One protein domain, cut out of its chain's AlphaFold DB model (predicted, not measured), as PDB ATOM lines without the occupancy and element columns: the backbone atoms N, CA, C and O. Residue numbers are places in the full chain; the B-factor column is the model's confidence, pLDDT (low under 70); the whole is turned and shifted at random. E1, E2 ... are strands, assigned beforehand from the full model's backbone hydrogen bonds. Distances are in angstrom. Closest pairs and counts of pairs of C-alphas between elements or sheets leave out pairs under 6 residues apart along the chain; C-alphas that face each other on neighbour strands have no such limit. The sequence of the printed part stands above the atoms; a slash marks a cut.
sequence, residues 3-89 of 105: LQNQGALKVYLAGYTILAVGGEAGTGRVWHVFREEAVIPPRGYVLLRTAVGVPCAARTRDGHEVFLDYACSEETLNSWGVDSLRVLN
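Overview. This is residues 3 to 89 of the 105 residues of an uncharacterized protein of Armatimonadetes bacterium (UniProt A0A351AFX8). With little regular structure, two small sheets, antiparallel and strongly twisted E2-E1-E6 and mixed E3-E5-E4, are set apart in an elongated body and joined by loops. The printed part has 87 residues and no named helix; strands E1 to E6, under half of the residues, make it all strand. It is compact, radius of gyration of the C-alphas 13.6 A, spanning 41 by 26 by 23 A.

Arrangement. Residues 3 to 4 pair antiparallel with E3, residues 45 to 49. E1, residues 17 to 22, and E2, residues 28 to 33, form a hairpin, N 18 to O 32 2.8 A, within hydrogen-bond range. E5, residues 65 to 70, is parallel to E3, N 47 to O 67 2.8 A, and forms a hairpin with E4, residues 56 to 59, N 58 to O 66 2.8 A. E6, residues 82 to 88, is antiparallel to E1, N 19 to O 86 2.8 A.

Along the chain. E1, 16.2 A long, begins at C-alpha 17 (327.781, 313.363, 235.896); E6, 16.4 A, ends at C-alpha 88 (328.940, 310.282, 239.654).

Size, cuts and confidence. The printed part has no cut. Links E2 to E3 and E5 to E6 are long. Residues 23 to 26 have pLDDT under 70.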
ATOM      1  N   LEU A   3     340.426 314.651 233.499       93.94
ATOM      2  CA  LEU A   3     340.206 313.358 234.150       93.94
ATOM      3  C   LEU A   3     341.086 312.302 233.485       93.94
ATOM      4  O   LEU A   3     341.359 312.384 232.287       93.94
ATOM      5  N   GLN A   4     341.479 311.287 234.246       94.94
ATOM      6  CA  GLN A   4     342.217 310.140 233.731       94.94
ATOM      7  C   GLN A   4     341.559 308.846 234.196       94.94
ATOM      8  O   GLN A   4     341.215 308.704 235.372       94.94
ATOM      9  N   ASN A   5     341.438 307.881 233.290       94.31
ATOM     10  CA  ASN A   5     341.071 306.524 233.659       94.31
ATOM     11  C   ASN A   5     342.262 305.832 234.347       94.31
ATOM     12  O   ASN A   5     343.197 305.383 233.684       94.31
ATOM     13  N   GLN A   6     342.216 305.755 235.679       93.69
ATOM     14  CA  GLN A   6     343.209 305.059 236.513       93.69
ATOM     15  C   GLN A   6     342.956 303.543 236.620       93.69
ATOM     16  O   GLN A   6     343.741 302.826 237.237       93.69
ATOM     17  N   GLY A   7     341.850 303.044 236.065       92.06
ATOM     18  CA  GLY A   7     341.492 301.632 236.107       92.06
ATOM     19  C   GLY A   7     342.196 300.799 235.035       92.06
ATOM     20  O   GLY A   7     342.755 301.312 234.067       92.06
ATOM     21  N   ALA A   8     342.108 299.478 235.190       93.75
ATOM     22  CA  ALA A   8     342.597 298.510 234.205       93.75
ATOM     23  C   ALA A   8     341.583 298.212 233.081       93.75
ATOM     24  O   ALA A   8     341.916 297.526 232.118       93.75
ATOM     25  N   LEU A   9     340.349 298.714 233.193       93.75
ATOM     26  CA  LEU A   9     339.256 298.471 232.249       93.75
ATOM     27  C   LEU A   9     338.869 299.745 231.495       93.75
ATOM     28  O   LEU A   9     339.145 300.859 231.939       93.75
ATOM     29  N   LYS A  10     338.205 299.570 230.349       93.25
ATOM     30  CA  LYS A  10     337.596 300.677 229.603       93.25
ATOM     31  C   LYS A  10     336.442 301.280 230.405       93.25
ATOM     32  O   LYS A  10     335.681 300.545 231.032       93.25
ATOM     33  N   VAL A  11     336.296 302.599 230.340       91.75
ATOM     34  CA  VAL A  11     335.179 303.333 230.953       91.75
ATOM     35  C   VAL A  11     334.265 303.858 229.854       91.75
ATOM     36  O   VAL A  11     334.729 304.540 228.946       91.75
ATOM     37  N   TYR A  12     332.974 303.556 229.956       92.25
ATOM     38  CA  TYR A  12     331.926 304.113 229.103       92.25
ATOM     39  C   TYR A  12     331.337 305.332 229.812       92.25
ATOM     40  O   TYR A  12     330.810 305.195 230.915       92.25
ATOM     41  N   LEU A  13     331.482 306.521 229.223       90.38
ATOM     42  CA  LEU A  13     331.179 307.777 229.915       90.38
ATOM     43  C   LEU A  13     329.706 308.176 229.898       90.38
ATOM     44  O   LEU A  13     329.321 308.997 230.724       90.38
ATOM     45  N   ALA A  14     328.887 307.636 228.996       91.12
ATOM     46  CA  ALA A  14     327.490 308.046 228.872       91.12
ATOM     47  C   ALA A  14     326.761 307.995 230.233       91.12
ATOM     48  O   ALA A  14     326.772 306.982 230.935       91.12
ATOM     49  N   GLY A  15     326.166 309.123 230.626       90.56
ATOM     50  CA  GLY A  15     325.455 309.294 231.895       90.56
ATOM     51  C   GLY A  15     326.332 309.618 233.110       90.56
ATOM     52  O   GLY A  15     325.788 309.952 234.167       90.56
ATOM     53  N   TYR A  16     327.665 309.582 232.997       92.88
ATOM     54  CA  TYR A  16     328.527 310.103 234.056       92.88
ATOM     55  C   TYR A  16     328.239 311.590 234.260       92.88
ATOM     56  O   TYR A  16     328.106 312.361 233.307       92.88
ATOM     57  N   THR A  17     328.139 311.993 235.521       92.62
ATOM     58  CA  THR A  17     327.781 313.363 235.896       92.62
ATOM     59  C   THR A  17     328.873 313.968 236.753       92.62
ATOM     60  O   THR A  17     329.347 313.339 237.697       92.62
ATOM     61  N   ILE A  18     329.260 315.204 236.458       92.56
ATOM     62  CA  ILE A  18     330.170 315.968 237.304       92.56
ATOM     63  C   ILE A  18     329.352 316.931 238.146       92.56
ATOM     64  O   ILE A  18     328.698 317.837 237.627       92.56
ATOM     65  N   LEU A  19     329.406 316.722 239.456       91.62
ATOM     66  CA  LEU A  19     328.864 317.632 240.449       91.62
ATOM     67  C   LEU A  19     329.956 318.583 240.920       91.62
ATOM     68  O   LEU A  19     331.019 318.146 241.365       91.62
ATOM     69  N   ALA A  20     329.653 319.870 240.872       90.50
ATOM     70  CA  ALA A  20     330.418 320.912 241.522       90.50
ATOM     71  C   ALA A  20     329.827 321.188 242.904       90.50
ATOM     72  O   ALA A  20     328.628 321.430 243.029       90.50
ATOM     73  N   VAL A  21     330.652 321.106 243.943       89.62
ATOM     74  CA  VAL A  21     330.245 321.292 245.338       89.62
ATOM     75  C   VAL A  21     331.025 322.468 245.912       89.62
ATOM     76  O   VAL A  21     332.257 322.460 245.883       89.62
ATOM     77  N   GLY A  22     330.311 323.464 246.426       83.31
ATOM     78  CA  GLY A  22     330.892 324.663 247.023       83.31
ATOM     79  C   GLY A  22     329.831 325.698 247.397       83.31
ATOM     80  O   GLY A  22     328.629 325.428 247.291       83.31
ATOM     81  N   GLY A  23     330.286 326.869 247.839       69.06
ATOM     82  CA  GLY A  23     329.448 327.952 248.369       69.06
ATOM     83  C   GLY A  23     329.036 327.756 249.834       69.06
ATOM     84  O   GLY A  23     329.180 326.672 250.398       69.06
ATOM     85  N   GLU A  24     328.484 328.806 250.459       60.66
ATOM     86  CA  GLU A  24     328.190 328.845 251.909       60.66
ATOM     87  C   GLU A  24     327.273 327.712 252.409       60.66
ATOM     88  O   GLU A  24     327.329 327.336 253.576       60.66
ATOM     89  N   ALA A  25     326.456 327.130 251.527       64.12
ATOM     90  CA  ALA A  25     325.526 326.054 251.863       64.12
ATOM     91  C   ALA A  25     326.050 324.639 251.541       64.12
ATOM     92  O   ALA A  25     325.342 323.660 251.789       64.12
ATOM     93  N   GLY A  26     327.242 324.498 250.940       65.44
ATOM     94  CA  GLY A  26     327.773 323.201 250.495       65.44
ATOM     95  C   GLY A  26     326.879 322.481 249.474       65.44
ATOM     96  O   GLY A  26     326.937 321.256 249.331       65.44
ATOM     97  N   THR A  27     326.009 323.221 248.788       73.62
ATOM     98  CA  THR A  27     325.041 322.679 247.834       73.62
ATOM     99  C   THR A  27     325.742 322.227 246.560       73.62
ATOM    100  O   THR A  27     326.460 322.996 245.924       73.62
ATOM    101  N   GLY A  28     325.521 320.973 246.168       82.56
ATOM    102  CA  GLY A  28     326.029 320.440 244.906       82.56
ATOM    103  C   GLY A  28     325.194 320.908 243.714       82.56
ATOM    104  O   GLY A  28     323.975 320.730 243.709       82.56
ATOM    105  N   ARG A  29     325.844 321.442 242.680       87.12
ATOM    106  CA  ARG A  29     325.246 321.769 241.378       87.12
ATOM    107  C   ARG A  29     325.784 320.820 240.311       87.12
ATOM    108  O   ARG A  29     326.974 320.514 240.283       87.12
ATOM    109  N   VAL A  30     324.920 320.369 239.404       89.62
ATOM    110  CA  VAL A  30     325.363 319.641 238.206       89.62
ATOM    111  C   VAL A  30     326.123 320.604 237.306       89.62
ATOM    112  O   VAL A  30     325.566 321.604 236.859       89.62
ATOM    113  N   TRP A  31     327.393 320.297 237.061       91.06
ATOM    114  CA  TRP A  31     328.230 321.063 236.149       91.06
ATOM    115  C   TRP A  31     328.223 320.473 234.740       91.06
ATOM    116  O   TRP A  31     328.114 321.217 233.774       91.06
ATOM    117  N   HIS A  32     328.305 319.145 234.614       93.38
ATOM    118  CA  HIS A  32     328.335 318.474 233.312       93.38
ATOM    119  C   HIS A  32     327.702 317.090 233.361       93.38
ATOM    120  O   HIS A  32     327.810 316.397 234.373       93.38
ATOM    121  N   VAL A  33     327.101 316.673 232.249       93.12
ATOM    122  CA  VAL A  33     326.635 315.299 232.024       93.12
ATOM    123  C   VAL A  33     327.206 314.832 230.694       93.12
ATOM    124  O   VAL A  33     326.924 315.432 229.658       93.12
ATOM    125  N   PHE A  34     327.979 313.751 230.720       93.19
ATOM    126  CA  PHE A  34     328.513 313.136 229.510       93.19
ATOM    127  C   PHE A  34     327.370 312.483 228.725       93.19
ATOM    128  O   PHE A  34     326.730 311.546 229.208       93.19
ATOM    129  N   ARG A  35     327.086 313.005 227.529       87.00
ATOM    130  CA  ARG A  35     325.991 312.523 226.666       87.00
ATOM    131  C   ARG A  35     326.455 311.532 225.608       87.00
ATOM    132  O   ARG A  35     325.702 310.636 225.253       87.00
ATOM    133  N   GLU A  36     327.680 311.702 225.127       81.06
ATOM    134  CA  GLU A  36     328.251 310.864 224.079       81.06
ATOM    135  C   GLU A  36     328.693 309.505 224.626       81.06
ATOM    136  O   GLU A  36     329.201 309.397 225.749       81.06
ATOM    137  N   GLU A  37     328.578 308.468 223.794       80.94
ATOM    138  CA  GLU A  37     329.118 307.130 224.063       80.94
ATOM    139  C   GLU A  37     330.644 307.098 223.880       80.94
ATOM    140  O   GLU A  37     331.210 306.340 223.092       80.94
ATOM    141  N   ALA A  38     331.343 307.953 224.621       88.31
ATOM    142  CA  ALA A  38     332.792 307.966 224.649       88.31
ATOM    143  C   ALA A  38     333.322 306.802 225.495       88.31
ATOM    144  O   ALA A  38     332.902 306.587 226.638       88.31
ATOM    145  N   VAL A  39     334.283 306.075 224.927       92.44
ATOM    146  CA  VAL A  39     334.970 304.962 225.582       92.44
ATOM    147  C   VAL A  39     336.395 305.383 225.896       92.44
ATOM    148  O   VAL A  39     337.189 305.621 224.990       92.44
ATOM    149  N   ILE A  40     336.733 305.452 227.180       94.12
ATOM    150  CA  ILE A  40     338.063 305.862 227.635       94.12
ATOM    151  C   ILE A  40     338.878 304.614 227.975       94.12
ATOM    152  O   ILE A  40     338.514 303.888 228.911       94.12
ATOM    153  N   PRO A  41     339.978 304.327 227.255       94.56
ATOM    154  CA  PRO A  41     340.823 303.181 227.569       94.56
ATOM    155  C   PRO A  41     341.549 303.373 228.910       94.56
ATOM    156  O   PRO A  41     341.605 304.493 229.427       94.56
ATOM    157  N   PRO A  42     342.144 302.308 229.479       94.75
ATOM    158  CA  PRO A  42     343.078 302.437 230.594       94.75
ATOM    159  C   PRO A  42     344.143 303.493 230.295       94.75
ATOM    160  O   PRO A  42     344.710 303.512 229.202       94.75
ATOM    161  N   ARG A  43     344.411 304.375 231.264       92.88
ATOM    162  CA  ARG A  43     345.330 305.524 231.144       92.88
ATOM    163  C   ARG A  43     344.917 306.597 230.127       92.88
ATOM    164  O   ARG A  43     345.666 307.558 229.965       92.88
ATOM    165  N   GLY A  44     343.764 306.456 229.471       94.38
ATOM    166  CA  GLY A  44     343.180 307.485 228.614       94.38
ATOM    167  C   GLY A  44     342.669 308.677 229.420       94.38
ATOM    168  O   GLY A  44     342.436 308.580 230.632       94.38
ATOM    169  N   TYR A  45     342.484 309.801 228.736       95.81
ATOM    170  CA  TYR A  45     342.135 311.073 229.360       95.81
ATOM    171  C   TYR A  45     340.806 311.628 228.858       95.81
ATOM    172  O   TYR A  45     340.402 311.394 227.721       95.81
ATOM    173  N   VAL A  46     340.171 312.442 229.695       95.94
ATOM    174  CA  VAL A  46     339.061 313.314 229.308       95.94
ATOM    175  C   VAL A  46     339.445 314.747 229.622       95.94
ATOM    176  O   VAL A  46     339.750 315.070 230.772       95.94
ATOM    177  N   LEU A  47     339.411 315.618 228.622       95.25
ATOM    178  CA  LEU A  47     339.577 317.053 228.805       95.25
ATOM    179  C   LEU A  47     338.202 317.715 228.711       95.25
ATOM    180  O   LEU A  47     337.645 317.813 227.627       95.25
ATOM    181  N   LEU A  48     337.673 318.195 229.837       94.12
ATOM    182  CA  LEU A  48     336.410 318.935 229.882       94.12
ATOM    183  C   LEU A  48     336.685 320.440 229.964       94.12
ATOM    184  O   LEU A  48     337.330 320.910 230.916       94.12
ATOM    185  N   ARG A  49     336.210 321.197 228.973       92.69
ATOM    186  CA  ARG A  49     336.377 322.656 228.893       92.69
ATOM    187  C   ARG A  49     335.106 323.396 229.301       92.69
ATOM    188  O   ARG A  49     334.005 323.000 228.939       92.69
ATOM    189  N   THR A  50     335.279 324.518 229.996       91.62
ATOM    190  CA  THR A  50     334.223 325.518 230.196       91.62
ATOM    191  C   THR A  50     334.128 326.379 228.940       91.62
ATOM    192  O   THR A  50     334.772 327.417 228.838       91.62
ATOM    193  N   ALA A  51     333.443 325.862 227.929       90.38
ATOM    194  CA  ALA A  51     333.161 326.550 226.679       90.38
ATOM    195  C   ALA A  51     332.006 325.827 225.977       90.38
ATOM    196  O   ALA A  51     331.558 324.774 226.435       90.38
ATOM    197  N   VAL A  52     331.563 326.370 224.847       91.00
ATOM    198  CA  VAL A  52     330.676 325.682 223.906       91.00
ATOM    199  C   VAL A  52     331.529 325.005 222.834       91.00
ATOM    200  O   VAL A  52     332.495 325.588 222.341       91.00
ATOM    201  N   GLY A  53     331.181 323.774 222.472       91.62
ATOM    202  CA  GLY A  53     331.877 323.027 221.432       91.62
ATOM    203  C   GLY A  53     331.238 321.670 221.171       91.62
ATOM    204  O   GLY A  53     330.269 321.292 221.824       91.62
ATOM    205  N   VAL A  54     331.790 320.951 220.195       92.31
ATOM    206  CA  VAL A  54     331.358 319.596 219.837       92.31
ATOM    207  C   VAL A  54     332.371 318.599 220.395       92.31
ATOM    208  O   VAL A  54     333.567 318.777 220.136       92.31
ATOM    209  N   PRO A  55     331.938 317.574 221.150       94.19
ATOM    210  CA  PRO A  55     332.854 316.583 221.695       94.19
ATOM    211  C   PRO A  55     333.613 315.847 220.587       94.19
ATOM    212  O   PRO A  55     333.062 315.571 219.520       94.19
ATOM    213  N   CYS A  56     334.884 315.523 220.817       93.50
ATOM    214  CA  CYS A  56     335.689 314.818 219.824       93.50
ATOM    215  C   CYS A  56     336.808 313.973 220.437       93.50
ATOM    216  O   CYS A  56     337.297 314.223 221.540       93.50
ATOM    217  N   ALA A  57     337.234 312.960 219.684       94.00
ATOM    218  CA  ALA A  57     338.428 312.192 220.000       94.00
ATOM    219  C   ALA A  57     339.684 312.929 219.515       94.00
ATOM    220  O   ALA A  57     339.720 313.488 218.418       94.00
ATOM    221  N   ALA A  58     340.733 312.890 220.326       92.44
ATOM    222  CA  ALA A  58     342.034 313.468 220.037       92.44
ATOM    223  C   ALA A  58     343.157 312.587 220.604       92.44
ATOM    224  O   ALA A  58     342.925 311.597 221.304       92.44
ATOM    225  N   ARG A  59     344.403 312.961 220.305       93.69
ATOM    226  CA  ARG A  59     345.595 312.357 220.906       93.69
ATOM    227  C   ARG A  59     346.554 313.434 221.379       93.69
ATOM    228  O   ARG A  59     346.707 314.478 220.748       93.69
ATOM    229  N   THR A  60     347.195 313.157 222.502       89.50
ATOM    230  CA  THR A  60     348.359 313.909 222.980       89.50
ATOM    231  C   THR A  60     349.570 313.675 222.071       89.50
ATOM    232  O   THR A  60     349.593 312.747 221.259       89.50
ATOM    233  N   ARG A  61     350.602 314.515 222.215       91.38
ATOM    234  CA  ARG A  61     351.843 314.419 221.429       91.38
ATOM    235  C   ARG A  61     352.578 313.089 221.636       91.38
ATOM    236  O   ARG A  61     353.208 312.594 220.710       91.38
ATOM    237  N   ASP A  62     352.498 312.533 222.837       91.31
ATOM    238  CA  ASP A  62     353.053 311.241 223.246       91.31
ATOM    239  C   ASP A  62     352.103 310.058 222.970       91.31
ATOM    240  O   ASP A  62     352.423 308.913 223.283       91.31
ATOM    241  N   GLY A  63     350.966 310.303 222.311       90.38
ATOM    242  CA  GLY A  63     350.109 309.266 221.734       90.38
ATOM    243  C   GLY A  63     348.986 308.761 222.639       90.38
ATOM    244  O   GLY A  63     348.220 307.899 222.208       90.38
ATOM    245  N   HIS A  64     348.828 309.298 223.851       90.25
ATOM    246  CA  HIS A  64     347.689 308.966 224.706       90.25
ATOM    247  C   HIS A  64     346.372 309.500 224.139       90.25
ATOM    248  O   HIS A  64     346.292 310.661 223.727       90.25
ATOM    249  N   GLU A  65     345.334 308.664 224.178       93.25
ATOM    250  CA  GLU A  65     343.976 309.035 223.778       93.25
ATOM    251  C   GLU A  65     343.366 310.056 224.741       93.25
ATOM    252  O   GLU A  65     343.458 309.923 225.967       93.25
ATOM    253  N   VAL A  66     342.727 311.070 224.160       95.50
ATOM    254  CA  VAL A  66     342.010 312.126 224.870       95.50
ATOM    255  C   VAL A  66     340.617 312.238 224.273       95.50
ATOM    256  O   VAL A  66     340.474 312.415 223.067       95.50
ATOM    257  N   PHE A  67     339.594 312.202 225.114       96.38
ATOM    258  CA  PHE A  67     338.262 312.653 224.741       96.38
ATOM    259  C   PHE A  67     338.088 314.111 225.176       96.38
ATOM    260  O   PHE A  67     338.218 314.429 226.358       96.38
ATOM    261  N   LEU A  68     337.861 315.009 224.223       95.75
ATOM    262  CA  LEU A  68     337.587 316.418 224.482       95.75
ATOM    263  C   LEU A  68     336.076 316.625 224.544       95.75
ATOM    264  O   LEU A  68     335.373 316.267 223.605       95.75
ATOM    265  N   ASP A  69     335.602 317.239 225.624       95.81
ATOM    266  CA  ASP A  69     334.192 317.559 225.838       95.81
ATOM    267  C   ASP A  69     334.040 318.993 226.374       95.81
ATOM    268  O   ASP A  69     335.008 319.639 226.806       95.81
ATOM    269  N   TYR A  70     332.816 319.504 226.339       94.12
ATOM    270  CA  TYR A  70     332.466 320.889 226.607       94.12
ATOM    271  C   TYR A  70     331.293 320.952 227.585       94.12
ATOM    272  O   TYR A  70     330.227 320.403 227.334       94.12
ATOM    273  N   ALA A  71     331.476 321.674 228.691       92.31
ATOM    274  CA  ALA A  71     330.441 321.857 229.708       92.31
ATOM    275  C   ALA A  71     329.318 322.817 229.264       92.31
ATOM    276  O   ALA A  71     328.384 323.055 230.025       92.31
ATOM    277  N   CYS A  72     329.422 323.400 228.060       89.19
ATOM    278  CA  CYS A  72     328.452 324.334 227.478       89.19
ATOM    279  C   CYS A  72     328.038 325.445 228.453       89.19
ATOM    280  O   CYS A  72     326.865 325.789 228.576       89.19
ATOM    281  N   SER A  73     329.024 325.990 229.162       84.38
ATOM    282  CA  SER A  73     328.852 327.059 230.137       84.38
ATOM    283  C   SER A  73     329.904 328.132 229.892       84.38
ATOM    284  O   SER A  73     331.045 327.810 229.556       84.38
ATOM    285  N   GLU A  74     329.508 329.391 230.055       81.56
ATOM    286  CA  GLU A  74     330.407 330.551 230.037       81.56
ATOM    287  C   GLU A  74     330.980 330.845 231.433       81.56
ATOM    288  O   GLU A  74     332.022 331.485 231.565       81.56
ATOM    289  N   GLU A  75     330.337 330.333 232.485       82.88
ATOM    290  CA  GLU A  75     330.770 330.518 233.866       82.88
ATOM    291  C   GLU A  75     331.805 329.461 234.255       82.88
ATOM    292  O   GLU A  75     331.620 328.251 234.099       82.88
ATOM    293  N   THR A  76     332.922 329.920 234.810       84.62
ATOM    294  CA  THR A  76     333.974 329.031 235.306       84.62
ATOM    295  C   THR A  76     333.587 328.393 236.641       84.62
ATOM    296  O   THR A  76     332.844 328.964 237.438       84.62
ATOM    297  N   LEU A  77     334.169 327.233 236.949       86.19
ATOM    298  CA  LEU A  77     334.040 326.633 238.282       86.19
ATOM    299  C   LEU A  77     334.532 327.573 239.397       86.19
ATOM    300  O   LEU A  77     333.979 327.570 240.492       86.19
ATOM    301  N   ASN A  78     335.522 328.420 239.105       85.50
ATOM    302  CA  ASN A  78     336.042 329.398 240.060       85.50
ATOM    303  C   ASN A  78     334.999 330.471 240.394       85.50
ATOM    304  O   ASN A  78     334.834 330.814 241.559       85.50
ATOM    305  N   SER A  79     334.256 330.965 239.396       85.62
ATOM    306  CA  SER A  79     333.173 331.936 239.627       85.62
ATOM    307  C   SER A  79     332.014 331.368 240.446       85.62
ATOM    308  O   SER A  79     331.246 332.131 241.018       85.62
ATOM    309  N   TRP A  80     331.892 330.043 240.536       83.56
ATOM    310  CA  TRP A  80     330.884 329.375 241.360       83.56
ATOM    311  C   TRP A  80     331.332 329.137 242.810       83.56
ATOM    312  O   TRP A  80     330.547 328.603 243.589       83.56
ATOM    313  N   GLY A  81     332.569 329.491 243.182       86.38
ATOM    314  CA  GLY A  81     333.098 329.203 244.521       86.38
ATOM    315  C   GLY A  81     333.160 327.701 244.811       86.38
ATOM    316  O   GLY A  81     332.772 327.255 245.886       86.38
ATOM    317  N   VAL A  82     333.552 326.906 243.811       87.75
ATOM    318  CA  VAL A  82     333.582 325.441 243.905       87.75
ATOM    319  C   VAL A  82     334.810 324.989 244.680       87.75
ATOM    320  O   VAL A  82     335.936 325.197 244.234       87.75
ATOM    321  N   ASP A  83     334.580 324.289 245.786       87.62
ATOM    322  CA  ASP A  83     335.640 323.737 246.633       87.62
ATOM    323  C   ASP A  83     336.039 322.323 246.201       87.62
ATOM    324  O   ASP A  83     337.180 321.894 246.375       87.62
ATOM    325  N   SER A  84     335.092 321.555 245.650       89.56
ATOM    326  CA  SER A  84     335.346 320.180 245.224       89.56
ATOM    327  C   SER A  84     334.474 319.741 244.051       89.56
ATOM    328  O   SER A  84     333.361 320.224 243.842       89.56
ATOM    329  N   LEU A  85     334.983 318.775 243.285       89.88
ATOM    330  CA  LEU A  85     334.262 318.118 242.200       89.88
ATOM    331  C   LEU A  85     334.037 316.650 242.547       89.88
ATOM    332  O   LEU A  85     334.934 315.975 243.058       89.88
ATOM    333  N   ARG A  86     332.850 316.138 242.234       90.19
ATOM    334  CA  ARG A  86     332.524 314.716 242.359       90.19
ATOM    335  C   ARG A  86     332.092 314.172 241.015       90.19
ATOM    336  O   ARG A  86     331.277 314.781 240.330       90.19
ATOM    337  N   VAL A  87     332.615 313.004 240.666       90.00
ATOM    338  CA  VAL A  87     332.187 312.262 239.483       90.00
ATOM    339  C   VAL A  87     331.206 311.190 239.936       90.00
ATOM    340  O   VAL A  87     331.544 310.339 240.759       90.00
ATOM    341  N   LEU A  88     329.985 311.259 239.420       89.38
ATOM    342  CA  LEU A  88     328.940 310.282 239.654       89.38
ATOM    343  C   LEU A  88     328.860 309.313 238.472       89.38
ATOM    344  O   LEU A  88     328.672 309.734 237.334       89.38
ATOM    345  N   ASN A  89     328.989 308.023 238.760       85.00
ATOM    346  CA  ASN A  89     328.773 306.907 237.856       85.00
ATOM    347  C   ASN A  89     327.284 306.502 237.891       85.00
ATOM    348  O   ASN A  89     326.808 306.087 238.949       85.00
TER     349      ASN A  89